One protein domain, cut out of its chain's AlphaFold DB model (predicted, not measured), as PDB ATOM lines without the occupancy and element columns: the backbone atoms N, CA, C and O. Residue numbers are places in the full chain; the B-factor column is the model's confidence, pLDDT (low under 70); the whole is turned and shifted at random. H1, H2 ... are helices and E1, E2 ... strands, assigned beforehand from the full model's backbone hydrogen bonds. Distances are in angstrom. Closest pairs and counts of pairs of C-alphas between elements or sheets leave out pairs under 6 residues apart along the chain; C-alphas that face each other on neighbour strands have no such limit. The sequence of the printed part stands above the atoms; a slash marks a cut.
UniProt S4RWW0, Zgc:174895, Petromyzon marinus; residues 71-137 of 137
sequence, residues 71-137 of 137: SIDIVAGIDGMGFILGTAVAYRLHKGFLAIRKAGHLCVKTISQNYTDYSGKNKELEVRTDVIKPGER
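This is residues 71 to 137 of the 137 residues of the protein "Zgc:174895" of Petromyzon marinus (UniProt S4RWW0). A curled, strongly twisted sheet of four strands has one helix, H1, over one face at its E1 and E2 part, while the hairpin E3 and E4 reaches away from the helix to the opposite end of the longest axis. The printed part has 67 residues, with named elements in the order E1, H1, E2, E3, E4; the sheet, E1 E2 E4 E3, is mixed, and the class is mixed, helices and strands. It is only just compact, close to loose, with a radius of gyration of the C-alphas of 12.8 A, and only just elongated, spanning 36 by 24 by 20 A.

Start at edge strand E1, residues 74 to 78, and go on through H1, residues 79 to 92, to E2, residues 96 to 102: this is a strand-helix-strand unit, two parallel neighbour strands joined through a helix, with a right-handed crossover. H1 is on the sheet at a height of 5.1 A, over E1 and along the strands, at 19 degrees to E1 on the local plane; their closest C-alphas, of Gly 77 and Gly 86, are 4.9 A apart. In H1, 8 of 10 O i to N i+4 pairs are within hydrogen-bond range. E1 and E2 are parallel, with N 98 and O 75 at 2.8 A. E2 is staggered: it pairs with E1 over residues 96 to 100 and with E4, residues 122 to 128, over 101 to 102, antiparallel, with N 126 and O 101 at 2.7 A. E4 forms an antiparallel hairpin with edge strand E3, residues 110 to 116; look at N 123 and O 115, 2.8 A. E1 is apart from E3 and E4.

Find C-alpha 74 at (-15.008, -25.951, -20.012), where E1 begins its 13.3 A. H1 then runs 19.5 A, E2 20.0 A, E3 19.4 A and E4 20.6 A, ending at C-alpha 128, (-15.011, -25.087, -6.612).

The two C-alphas farthest apart, of His 94 and Gly 120, are 36.7 A apart. The printed part has no cut and no long link, and no printed residue is under 70 in pLDDT.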
ATOM      1  N   SER A  71     -20.187 -25.661 -28.886       91.75
ATOM      2  CA  SER A  71     -19.619 -24.561 -28.113       91.75
ATOM      3  C   SER A  71     -19.385 -25.005 -26.666       91.75
ATOM      4  O   SER A  71     -20.191 -24.696 -25.792       91.75
ATOM      5  N   ILE A  72     -18.309 -25.761 -26.438       95.19
ATOM      6  CA  ILE A  72     -17.854 -26.128 -25.089       95.19
ATOM      7  C   ILE A  72     -17.053 -24.969 -24.502       95.19
ATOM      8  O   ILE A  72     -16.126 -24.473 -25.151       95.19
ATOM      9  N   ASP A  73     -17.346 -24.571 -23.272       95.75
ATOM     10  CA  ASP A  73     -16.596 -23.542 -22.549       95.75
ATOM     11  C   ASP A  73     -15.529 -24.159 -21.638       95.75
ATOM     12  O   ASP A  73     -14.397 -23.668 -21.554       95.75
ATOM     13  N   ILE A  74     -15.859 -25.281 -20.995       95.81
ATOM     14  CA  ILE A  74     -15.008 -25.951 -20.012       95.81
ATOM     15  C   ILE A  74     -15.263 -27.460 -20.005       95.81
ATOM     16  O   ILE A  74     -16.373 -27.919 -20.241       95.81
ATOM     17  N   VAL A  75     -14.239 -28.256 -19.704       97.19
ATOM     18  CA  VAL A  75     -14.378 -29.711 -19.559       97.19
ATOM     19  C   VAL A  75     -14.267 -30.081 -18.089       97.19
ATOM     20  O   VAL A  75     -13.270 -29.768 -17.440       97.19
ATOM     21  N   ALA A  76     -15.269 -30.775 -17.553       96.62
ATOM     22  CA  ALA A  76     -15.238 -31.272 -16.183       96.62
ATOM     23  C   ALA A  76     -14.821 -32.749 -16.132       96.62
ATOM     24  O   ALA A  76     -15.331 -33.574 -16.887       96.62
ATOM     25  N   GLY A  77     -13.914 -33.096 -15.218       96.62
ATOM     26  CA  GLY A  77     -13.527 -34.483 -14.945       96.62
ATOM     27  C   GLY A  77     -13.856 -34.868 -13.508       96.62
ATOM     28  O   GLY A  77     -13.626 -34.080 -12.592       96.62
ATOM     29  N   ILE A  78     -14.382 -36.079 -13.311       95.25
ATOM     30  CA  ILE A  78     -14.795 -36.587 -11.996       95.25
ATOM     31  C   ILE A  78     -13.729 -37.535 -11.447       95.25
ATOM     32  O   ILE A  78     -13.539 -38.634 -11.969       95.25
ATOM     33  N   ASP A  79     -13.091 -37.116 -10.356       91.50
ATOM     34  CA  ASP A  79     -12.086 -37.866  -9.596       91.50
ATOM     35  C   ASP A  79     -10.900 -38.398 -10.441       91.50
ATOM     36  O   ASP A  79     -10.778 -38.147 -11.639       91.50
ATOM     37  N   GLY A  80      -9.972 -39.120  -9.805       88.00
ATOM     38  CA  GLY A  80      -8.672 -39.473 -10.389       88.00
ATOM     39  C   GLY A  80      -8.717 -40.100 -11.791       88.00
ATOM     40  O   GLY A  80      -7.976 -39.662 -12.669       88.00
ATOM     41  N   MET A  81      -9.596 -41.078 -12.033       87.06
ATOM     42  CA  MET A  81      -9.690 -41.723 -13.354       87.06
ATOM     43  C   MET A  81     -10.326 -40.812 -14.413       87.06
ATOM     44  O   MET A  81      -9.909 -40.840 -15.570       87.06
ATOM     45  N   GLY A  82     -11.287 -39.966 -14.027       93.12
ATOM     46  CA  GLY A  82     -11.896 -38.989 -14.927       93.12
ATOM     47  C   GLY A  82     -10.956 -37.836 -15.283       93.12
ATOM     48  O   GLY A  82     -11.095 -37.247 -16.352       93.12
ATOM     49  N   PHE A  83      -9.972 -37.523 -14.434       96.38
ATOM     50  CA  PHE A  83      -9.019 -36.441 -14.698       96.38
ATOM     51  C   PHE A  83      -8.107 -36.727 -15.884       96.38
ATOM     52  O   PHE A  83      -7.798 -35.801 -16.628       96.38
ATOM     53  N   ILE A  84      -7.697 -37.981 -16.081       96.12
ATOM     54  CA  ILE A  84      -6.761 -38.355 -17.149       96.12
ATOM     55  C   ILE A  84      -7.390 -38.059 -18.513       96.12
ATOM     56  O   ILE A  84      -6.875 -37.243 -19.278       96.12
ATOM     57  N   LEU A  85      -8.545 -38.669 -18.787       96.62
ATOM     58  CA  LEU A  85      -9.253 -38.474 -20.051       96.62
ATOM     59  C   LEU A  85      -9.860 -37.071 -20.151       96.62
ATOM     60  O   LEU A  85      -9.745 -36.441 -21.196       96.62
ATOM     61  N   GLY A  86     -10.434 -36.543 -19.067       97.56
ATOM     62  CA  GLY A  86     -11.020 -35.202 -19.056       97.56
ATOM     63  C   GLY A  86      -9.999 -34.104 -19.358       97.56
ATOM     64  O   GLY A  86     -10.281 -33.211 -20.151       97.56
ATOM     65  N   THR A  87      -8.782 -34.193 -18.812       98.12
ATOM     66  CA  THR A  87      -7.710 -33.228 -19.115       98.12
ATOM     67  C   THR A  87      -7.223 -33.372 -20.556       98.12
ATOM     68  O   THR A  87      -6.986 -32.367 -21.221       98.12
ATOM     69  N   ALA A  88      -7.103 -34.602 -21.067       97.75
ATOM     70  CA  ALA A  88      -6.711 -34.834 -22.457       97.75
ATOM     71  C   ALA A  88      -7.750 -34.283 -23.450       97.75
ATOM     72  O   ALA A  88      -7.383 -33.624 -24.422       97.75
ATOM     73  N   VAL A  89      -9.042 -34.479 -23.168       97.94
ATOM     74  CA  VAL A  89     -10.160 -33.899 -23.929       97.94
ATOM     75  C   VAL A  89     -10.140 -32.370 -23.851       97.94
ATOM     76  O   VAL A  89     -10.207 -31.712 -24.887       97.94
ATOM     77  N   ALA A  90      -9.970 -31.791 -22.655       97.88
ATOM     78  CA  ALA A  90      -9.856 -30.341 -22.464       97.88
ATOM     79  C   ALA A  90      -8.713 -29.747 -23.296       97.88
ATOM     80  O   ALA A  90      -8.905 -28.776 -24.027       97.88
ATOM     81  N   TYR A  91      -7.538 -30.379 -23.239       97.62
ATOM     82  CA  TYR A  91      -6.374 -29.992 -24.028       97.62
ATOM     83  C   TYR A  91      -6.664 -30.068 -25.531       97.62
ATOM     84  O   TYR A  91      -6.393 -29.115 -26.261       97.62
ATOM     85  N   ARG A  92      -7.273 -31.169 -25.986       96.69
ATOM     86  CA  ARG A  92      -7.598 -31.411 -27.398       96.69
ATOM     87  C   ARG A  92      -8.648 -30.444 -27.962       96.69
ATOM     88  O   ARG A  92      -8.610 -30.157 -29.160       96.69
ATOM     89  N   LEU A  93      -9.554 -29.949 -27.121       96.19
ATOM     90  CA  LEU A  93     -10.573 -28.943 -27.450       96.19
ATOM     91  C   LEU A  93     -10.109 -27.495 -27.207       96.19
ATOM     92  O   LEU A  93     -10.860 -26.560 -27.488       96.19
ATOM     93  N   HIS A  94      -8.896 -27.294 -26.682       95.38
ATOM     94  CA  HIS A  94      -8.377 -25.992 -26.249       95.38
ATOM     95  C   HIS A  94      -9.270 -25.289 -25.207       95.38
ATOM     96  O   HIS A  94      -9.550 -24.094 -25.313       95.38
ATOM     97  N   LYS A  95      -9.723 -26.036 -24.193       96.19
ATOM     98  CA  LYS A  95     -10.605 -25.561 -23.113       96.19
ATOM     99  C   LYS A  95      -9.961 -25.690 -21.739       96.19
ATOM    100  O   LYS A  95      -8.978 -26.407 -21.551       96.19
ATOM    101  N   GLY A  96     -10.536 -24.977 -20.771       96.38
ATOM    102  CA  GLY A  96     -10.197 -25.149 -19.361       96.38
ATOM    103  C   GLY A  96     -10.646 -26.512 -18.831       96.38
ATOM    104  O   GLY A  96     -11.509 -27.167 -19.419       96.38
ATOM    105  N   PHE A  97     -10.080 -26.918 -17.693       97.69
ATOM    106  CA  PHE A  97     -10.445 -28.150 -17.001       97.69
ATOM    107  C   PHE A  97     -10.966 -27.860 -15.586       97.69
ATOM    108  O   PHE A  97     -10.319 -27.148 -14.814       97.69
ATOM    109  N   LEU A  98     -12.116 -28.437 -15.237       96.75
ATOM    110  CA  LEU A  98     -12.755 -28.325 -13.930       96.75
ATOM    111  C   LEU A  98     -12.712 -29.671 -13.199       96.75
ATOM    112  O   LEU A  98     -13.372 -30.635 -13.584       96.75
ATOM    113  N   ALA A  99     -11.949 -29.732 -12.111       96.75
ATOM    114  CA  ALA A  99     -11.895 -30.924 -11.277       96.75
ATOM    115  C   ALA A  99     -13.127 -31.011 -10.364       96.75
ATOM    116  O   ALA A  99     -13.347 -30.135  -9.524       96.75
ATOM    117  N   ILE A 100     -13.871 -32.108 -10.483       97.00
ATOM    118  CA  ILE A 100     -14.896 -32.527  -9.526       97.00
ATOM    119  C   ILE A 100     -14.272 -33.604  -8.637       97.00
ATOM    120  O   ILE A 100     -13.740 -34.605  -9.125       97.00
ATOM    121  N   ARG A 101     -14.276 -33.386  -7.325       96.38
ATOM    122  CA  ARG A 101     -13.483 -34.152  -6.351       96.38
ATOM    123  C   ARG A 101     -14.386 -34.815  -5.324       96.38
ATOM    124  O   ARG A 101     -15.481 -34.342  -5.071       96.38
ATOM    125  N   LYS A 102     -13.921 -35.896  -4.698       95.06
ATOM    126  CA  LYS A 102     -14.522 -36.386  -3.446       95.06
ATOM    127  C   LYS A 102     -14.432 -35.302  -2.372       95.06
ATOM    128  O   LYS A 102     -13.387 -34.659  -2.287       95.06
ATOM    129  N   ALA A 103     -15.472 -35.172  -1.551       94.31
ATOM    130  CA  ALA A 103     -15.534 -34.193  -0.468       94.31
ATOM    131  C   ALA A 103     -14.262 -34.166   0.401       94.31
ATOM    132  O   ALA A 103     -13.665 -35.213   0.687       94.31
ATOM    133  N   GLY A 104     -13.850 -32.965   0.809       93.38
ATOM    134  CA  GLY A 104     -12.716 -32.735   1.707       93.38
ATOM    135  C   GLY A 104     -11.335 -32.693   1.039       93.38
ATOM    136  O   GLY A 104     -10.332 -32.675   1.748       93.38
ATOM    137  N   HIS A 105     -11.250 -32.677  -0.294       93.06
ATOM    138  CA  HIS A 105      -9.982 -32.585  -1.034       93.06
ATOM    139  C   HIS A 105      -9.710 -31.188  -1.611       93.06
ATOM    140  O   HIS A 105      -8.575 -30.892  -1.983       93.06
ATOM    141  N   LEU A 106     -10.725 -30.333  -1.720       92.44
ATOM    142  CA  LEU A 106     -10.613 -28.954  -2.177       92.44
ATOM    143  C   LEU A 106     -10.504 -28.008  -0.975       92.44
ATOM    144  O   LEU A 106     -11.431 -27.860  -0.188       92.44
ATOM    145  N   CYS A 107      -9.380 -27.298  -0.865       93.31
ATOM    146  CA  CYS A 107      -9.130 -26.317   0.200       93.31
ATOM    147  C   CYS A 107      -9.702 -24.918  -0.119       93.31
ATOM    148  O   CYS A 107      -9.097 -23.903   0.222       93.31
ATOM    149  N   VAL A 108     -10.826 -24.849  -0.834       95.12
ATOM    150  CA  VAL A 108     -11.453 -23.603  -1.313       95.12
ATOM    151  C   VAL A 108     -12.964 -23.638  -1.086       95.12
ATOM    152  O   VAL A 108     -13.505 -24.649  -0.653       95.12
ATOM    153  N   LYS A 109     -13.671 -22.544  -1.395       95.31
ATOM    154  CA  LYS A 109     -15.137 -22.529  -1.346       95.31
ATOM    155  C   LYS A 109     -15.724 -23.458  -2.413       95.31
ATOM    156  O   LYS A 109     -15.552 -23.227  -3.615       95.31
ATOM    157  N   THR A 110     -16.475 -24.454  -1.967       96.75
ATOM    158  CA  THR A 110     -17.110 -25.460  -2.819       96.75
ATOM    159  C   THR A 110     -18.631 -25.432  -2.716       96.75
ATOM    160  O   THR A 110     -19.208 -24.873  -1.781       96.75
ATOM    161  N   ILE A 111     -19.277 -26.030  -3.712       95.75
ATOM    162  CA  ILE A 111     -20.611 -26.622  -3.574       95.75
ATOM    163  C   ILE A 111     -20.446 -28.136  -3.583       95.75
ATOM    164  O   ILE A 111     -19.493 -28.648  -4.181       95.75
ATOM    165  N   SER A 112     -21.370 -28.838  -2.939       96.50
ATOM    166  CA  SER A 112     -21.341 -30.288  -2.866       96.50
ATOM    167  C   SER A 112     -22.647 -30.922  -3.323       96.50
ATOM    168  O   SER A 112     -23.714 -30.307  -3.293       96.50
ATOM    169  N   GLN A 113     -22.538 -32.162  -3.786       96.62
ATOM    170  CA  GLN A 113     -23.657 -32.975  -4.228       96.62
ATOM    171  C   GLN A 113     -23.493 -34.392  -3.683       96.62
ATOM    172  O   GLN A 113     -22.503 -35.079  -3.956       96.62
ATOM    173  N   ASN A 114     -24.503 -34.837  -2.938       97.12
ATOM    174  CA  ASN A 114     -24.595 -36.215  -2.480       97.12
ATOM    175  C   ASN A 114     -25.014 -37.129  -3.631       97.12
ATOM    176  O   ASN A 114     -25.881 -36.774  -4.438       97.12
ATOM    177  N   TYR A 115     -24.428 -38.320  -3.666       93.75
ATOM    178  CA  TYR A 115     -24.808 -39.402  -4.562       93.75
ATOM    179  C   TYR A 115     -24.628 -40.747  -3.856       93.75
ATOM    180  O   TYR A 115     -23.837 -40.884  -2.923       93.75
ATOM    181  N   THR A 116     -25.361 -41.755  -4.306       93.88
ATOM    182  CA  THR A 116     -25.130 -43.137  -3.888       93.88
ATOM    183  C   THR A 116     -24.204 -43.770  -4.912       93.88
ATOM    184  O   THR A 116     -24.525 -43.803  -6.100       93.88
ATOM    185  N   ASP A 117     -23.022 -44.207  -4.476       88.94
ATOM    186  CA  ASP A 117     -22.090 -44.887  -5.365       88.94
ATOM    187  C   ASP A 117     -22.611 -46.269  -5.760       88.94
ATOM    188  O   ASP A 117     -23.622 -46.759  -5.248       88.94
ATOM    189  N   TYR A 118     -21.901 -46.908  -6.685       83.62
ATOM    190  CA  TYR A 118     -22.282 -48.223  -7.167       83.62
ATOM    191  C   TYR A 118     -22.454 -49.203  -6.001       83.62
ATOM    192  O   TYR A 118     -23.468 -49.885  -5.981       83.62
ATOM    193  N   SER A 119     -21.582 -49.169  -4.980       86.06
ATOM    194  CA  SER A 119     -21.623 -50.022  -3.776       86.06
ATOM    195  C   SER A 119     -22.788 -49.755  -2.810       86.06
ATOM    196  O   SER A 119     -22.852 -50.370  -1.744       86.06
ATOM    197  N   GLY A 120     -23.699 -48.838  -3.146       88.19
ATOM    198  CA  GLY A 120     -24.826 -48.457  -2.298       88.19
ATOM    199  C   GLY A 120     -24.441 -47.516  -1.156       88.19
ATOM    200  O   GLY A 120     -25.252 -47.263  -0.265       88.19
ATOM    201  N   LYS A 121     -23.209 -46.994  -1.141       91.75
ATOM    202  CA  LYS A 121     -22.742 -46.087  -0.091       91.75
ATOM    203  C   LYS A 121     -23.025 -44.651  -0.491       91.75
ATOM    204  O   LYS A 121     -22.721 -44.235  -1.606       91.75
ATOM    205  N   ASN A 122     -23.538 -43.872   0.454       96.19
ATOM    206  CA  ASN A 122     -23.648 -42.432   0.274       96.19
ATOM    207  C   ASN A 122     -22.248 -41.813   0.258       96.19
ATOM    208  O   ASN A 122     -21.422 -42.060   1.142       96.19
ATOM    209  N   LYS A 123     -21.995 -41.038  -0.787       95.56
ATOM    210  CA  LYS A 123     -20.765 -40.315  -1.066       95.56
ATOM    211  C   LYS A 123     -21.122 -38.880  -1.423       95.56
ATOM    212  O   LYS A 123     -22.260 -38.567  -1.763       95.56
ATOM    213  N   GLU A 124     -20.118 -38.026  -1.376       96.81
ATOM    214  CA  GLU A 124     -20.266 -36.611  -1.669       96.81
ATOM    215  C   GLU A 124     -19.150 -36.183  -2.621       96.81
ATOM    216  O   GLU A 124     -17.973 -36.511  -2.416       96.81
ATOM    217  N   LEU A 125     -19.542 -35.491  -3.689       97.06
ATOM    218  CA  LEU A 125     -18.630 -34.809  -4.598       97.06
ATOM    219  C   LEU A 125     -18.694 -33.310  -4.343       97.06
ATOM    220  O   LEU A 125     -19.744 -32.776  -3.999       97.06
ATOM    221  N   GLU A 126     -17.579 -32.637  -4.569       97.25
ATOM    222  CA  GLU A 126     -17.418 -31.202  -4.429       97.25
ATOM    223  C   GLU A 126     -16.782 -30.601  -5.682       97.25
ATOM    224  O   GLU A 126     -15.955 -31.218  -6.363       97.25
ATOM    225  N   VAL A 127     -17.161 -29.361  -5.966       96.44
ATOM    226  CA  VAL A 127     -16.574 -28.552  -7.030       96.44
ATOM    227  C   VAL A 127     -16.388 -27.124  -6.537       96.44
ATOM    228  O   VAL A 127     -17.213 -26.595  -5.785       96.44
ATOM    229  N   ARG A 128     -15.279 -26.494  -6.929       95.94
ATOM    230  CA  ARG A 128     -15.011 -25.087  -6.612       95.94
ATOM    231  C   ARG A 128     -15.989 -24.174  -7.354       95.94
ATOM    232  O   ARG A 128     -16.405 -24.483  -8.466       95.94
ATOM    233  N   THR A 129     -16.328 -23.038  -6.756       93.81
ATOM    234  CA  THR A 129     -17.375 -22.137  -7.288       93.81
ATOM    235  C   THR A 129     -16.863 -20.836  -7.888       93.81
ATOM    236  O   THR A 129     -17.598 -20.140  -8.573       93.81
ATOM    237  N   ASP A 130     -15.607 -20.492  -7.645       93.50
ATOM    238  CA  ASP A 130     -15.028 -19.191  -7.978       93.50
ATOM    239  C   ASP A 130     -14.551 -19.067  -9.434       93.50
ATOM    240  O   ASP A 130     -14.119 -17.993  -9.845       93.50
ATOM    241  N   VAL A 131     -14.632 -20.150 -10.214       91.94
ATOM    242  CA  VAL A 131     -14.150 -20.201 -11.607       91.94
ATOM    243  C   VAL A 131     -15.254 -20.422 -12.639       91.94
ATOM    244  O   VAL A 131     -14.984 -20.239 -13.820       91.94
ATOM    245  N   ILE A 132     -16.462 -20.802 -12.209       89.94
ATOM    246  CA  ILE A 132     -17.582 -21.105 -13.108       89.94
ATOM    247  C   ILE A 132     -18.400 -19.835 -13.318       89.94
ATOM    248  O   ILE A 132     -18.870 -19.226 -12.351       89.94
ATOM    249  N   LYS A 133     -18.594 -19.433 -14.575       90.50
ATOM    250  CA  LYS A 133     -19.395 -18.252 -14.921       90.50
ATOM    251  C   LYS A 133     -20.836 -18.640 -15.254       90.50
ATOM    252  O   LYS A 133     -21.078 -19.705 -15.822       90.50
ATOM    253  N   PRO A 134     -21.818 -17.768 -14.960       90.31
ATOM    254  CA  PRO A 134     -23.187 -17.982 -15.409       90.31
ATOM    255  C   PRO A 134     -23.249 -18.176 -16.929       90.31
ATOM    256  O   PRO A 134     -22.779 -17.325 -17.681       90.31
ATOM    257  N   GLY A 135     -23.859 -19.280 -17.360       89.50
ATOM    258  CA  GLY A 135     -24.053 -19.602 -18.773       89.50
ATOM    259  C   GLY A 135     -22.974 -20.480 -19.409       89.50
ATOM    260  O   GLY A 135     -23.192 -20.884 -20.546       89.50
ATOM    261  N   GLU A 136     -21.884 -20.809 -18.702       90.69
ATOM    262  CA  GLU A 136     -20.897 -21.786 -19.190       90.69
ATOM    263  C   GLU A 136     -21.532 -23.166 -19.401       90.69
ATOM    264  O   GLU A 136     -22.378 -23.602 -18.605       90.69
ATOM    265  N   ARG A 137     -21.134 -23.826 -20.495       82.56
ATOM    266  CA  ARG A 137     -21.642 -25.133 -20.928       82.56
ATOM    267  C   ARG A 137     -20.542 -26.120 -21.298       82.56
ATOM    268  O   ARG A 137     -19.510 -25.707 -21.874       82.56
TER     269      ARG A 137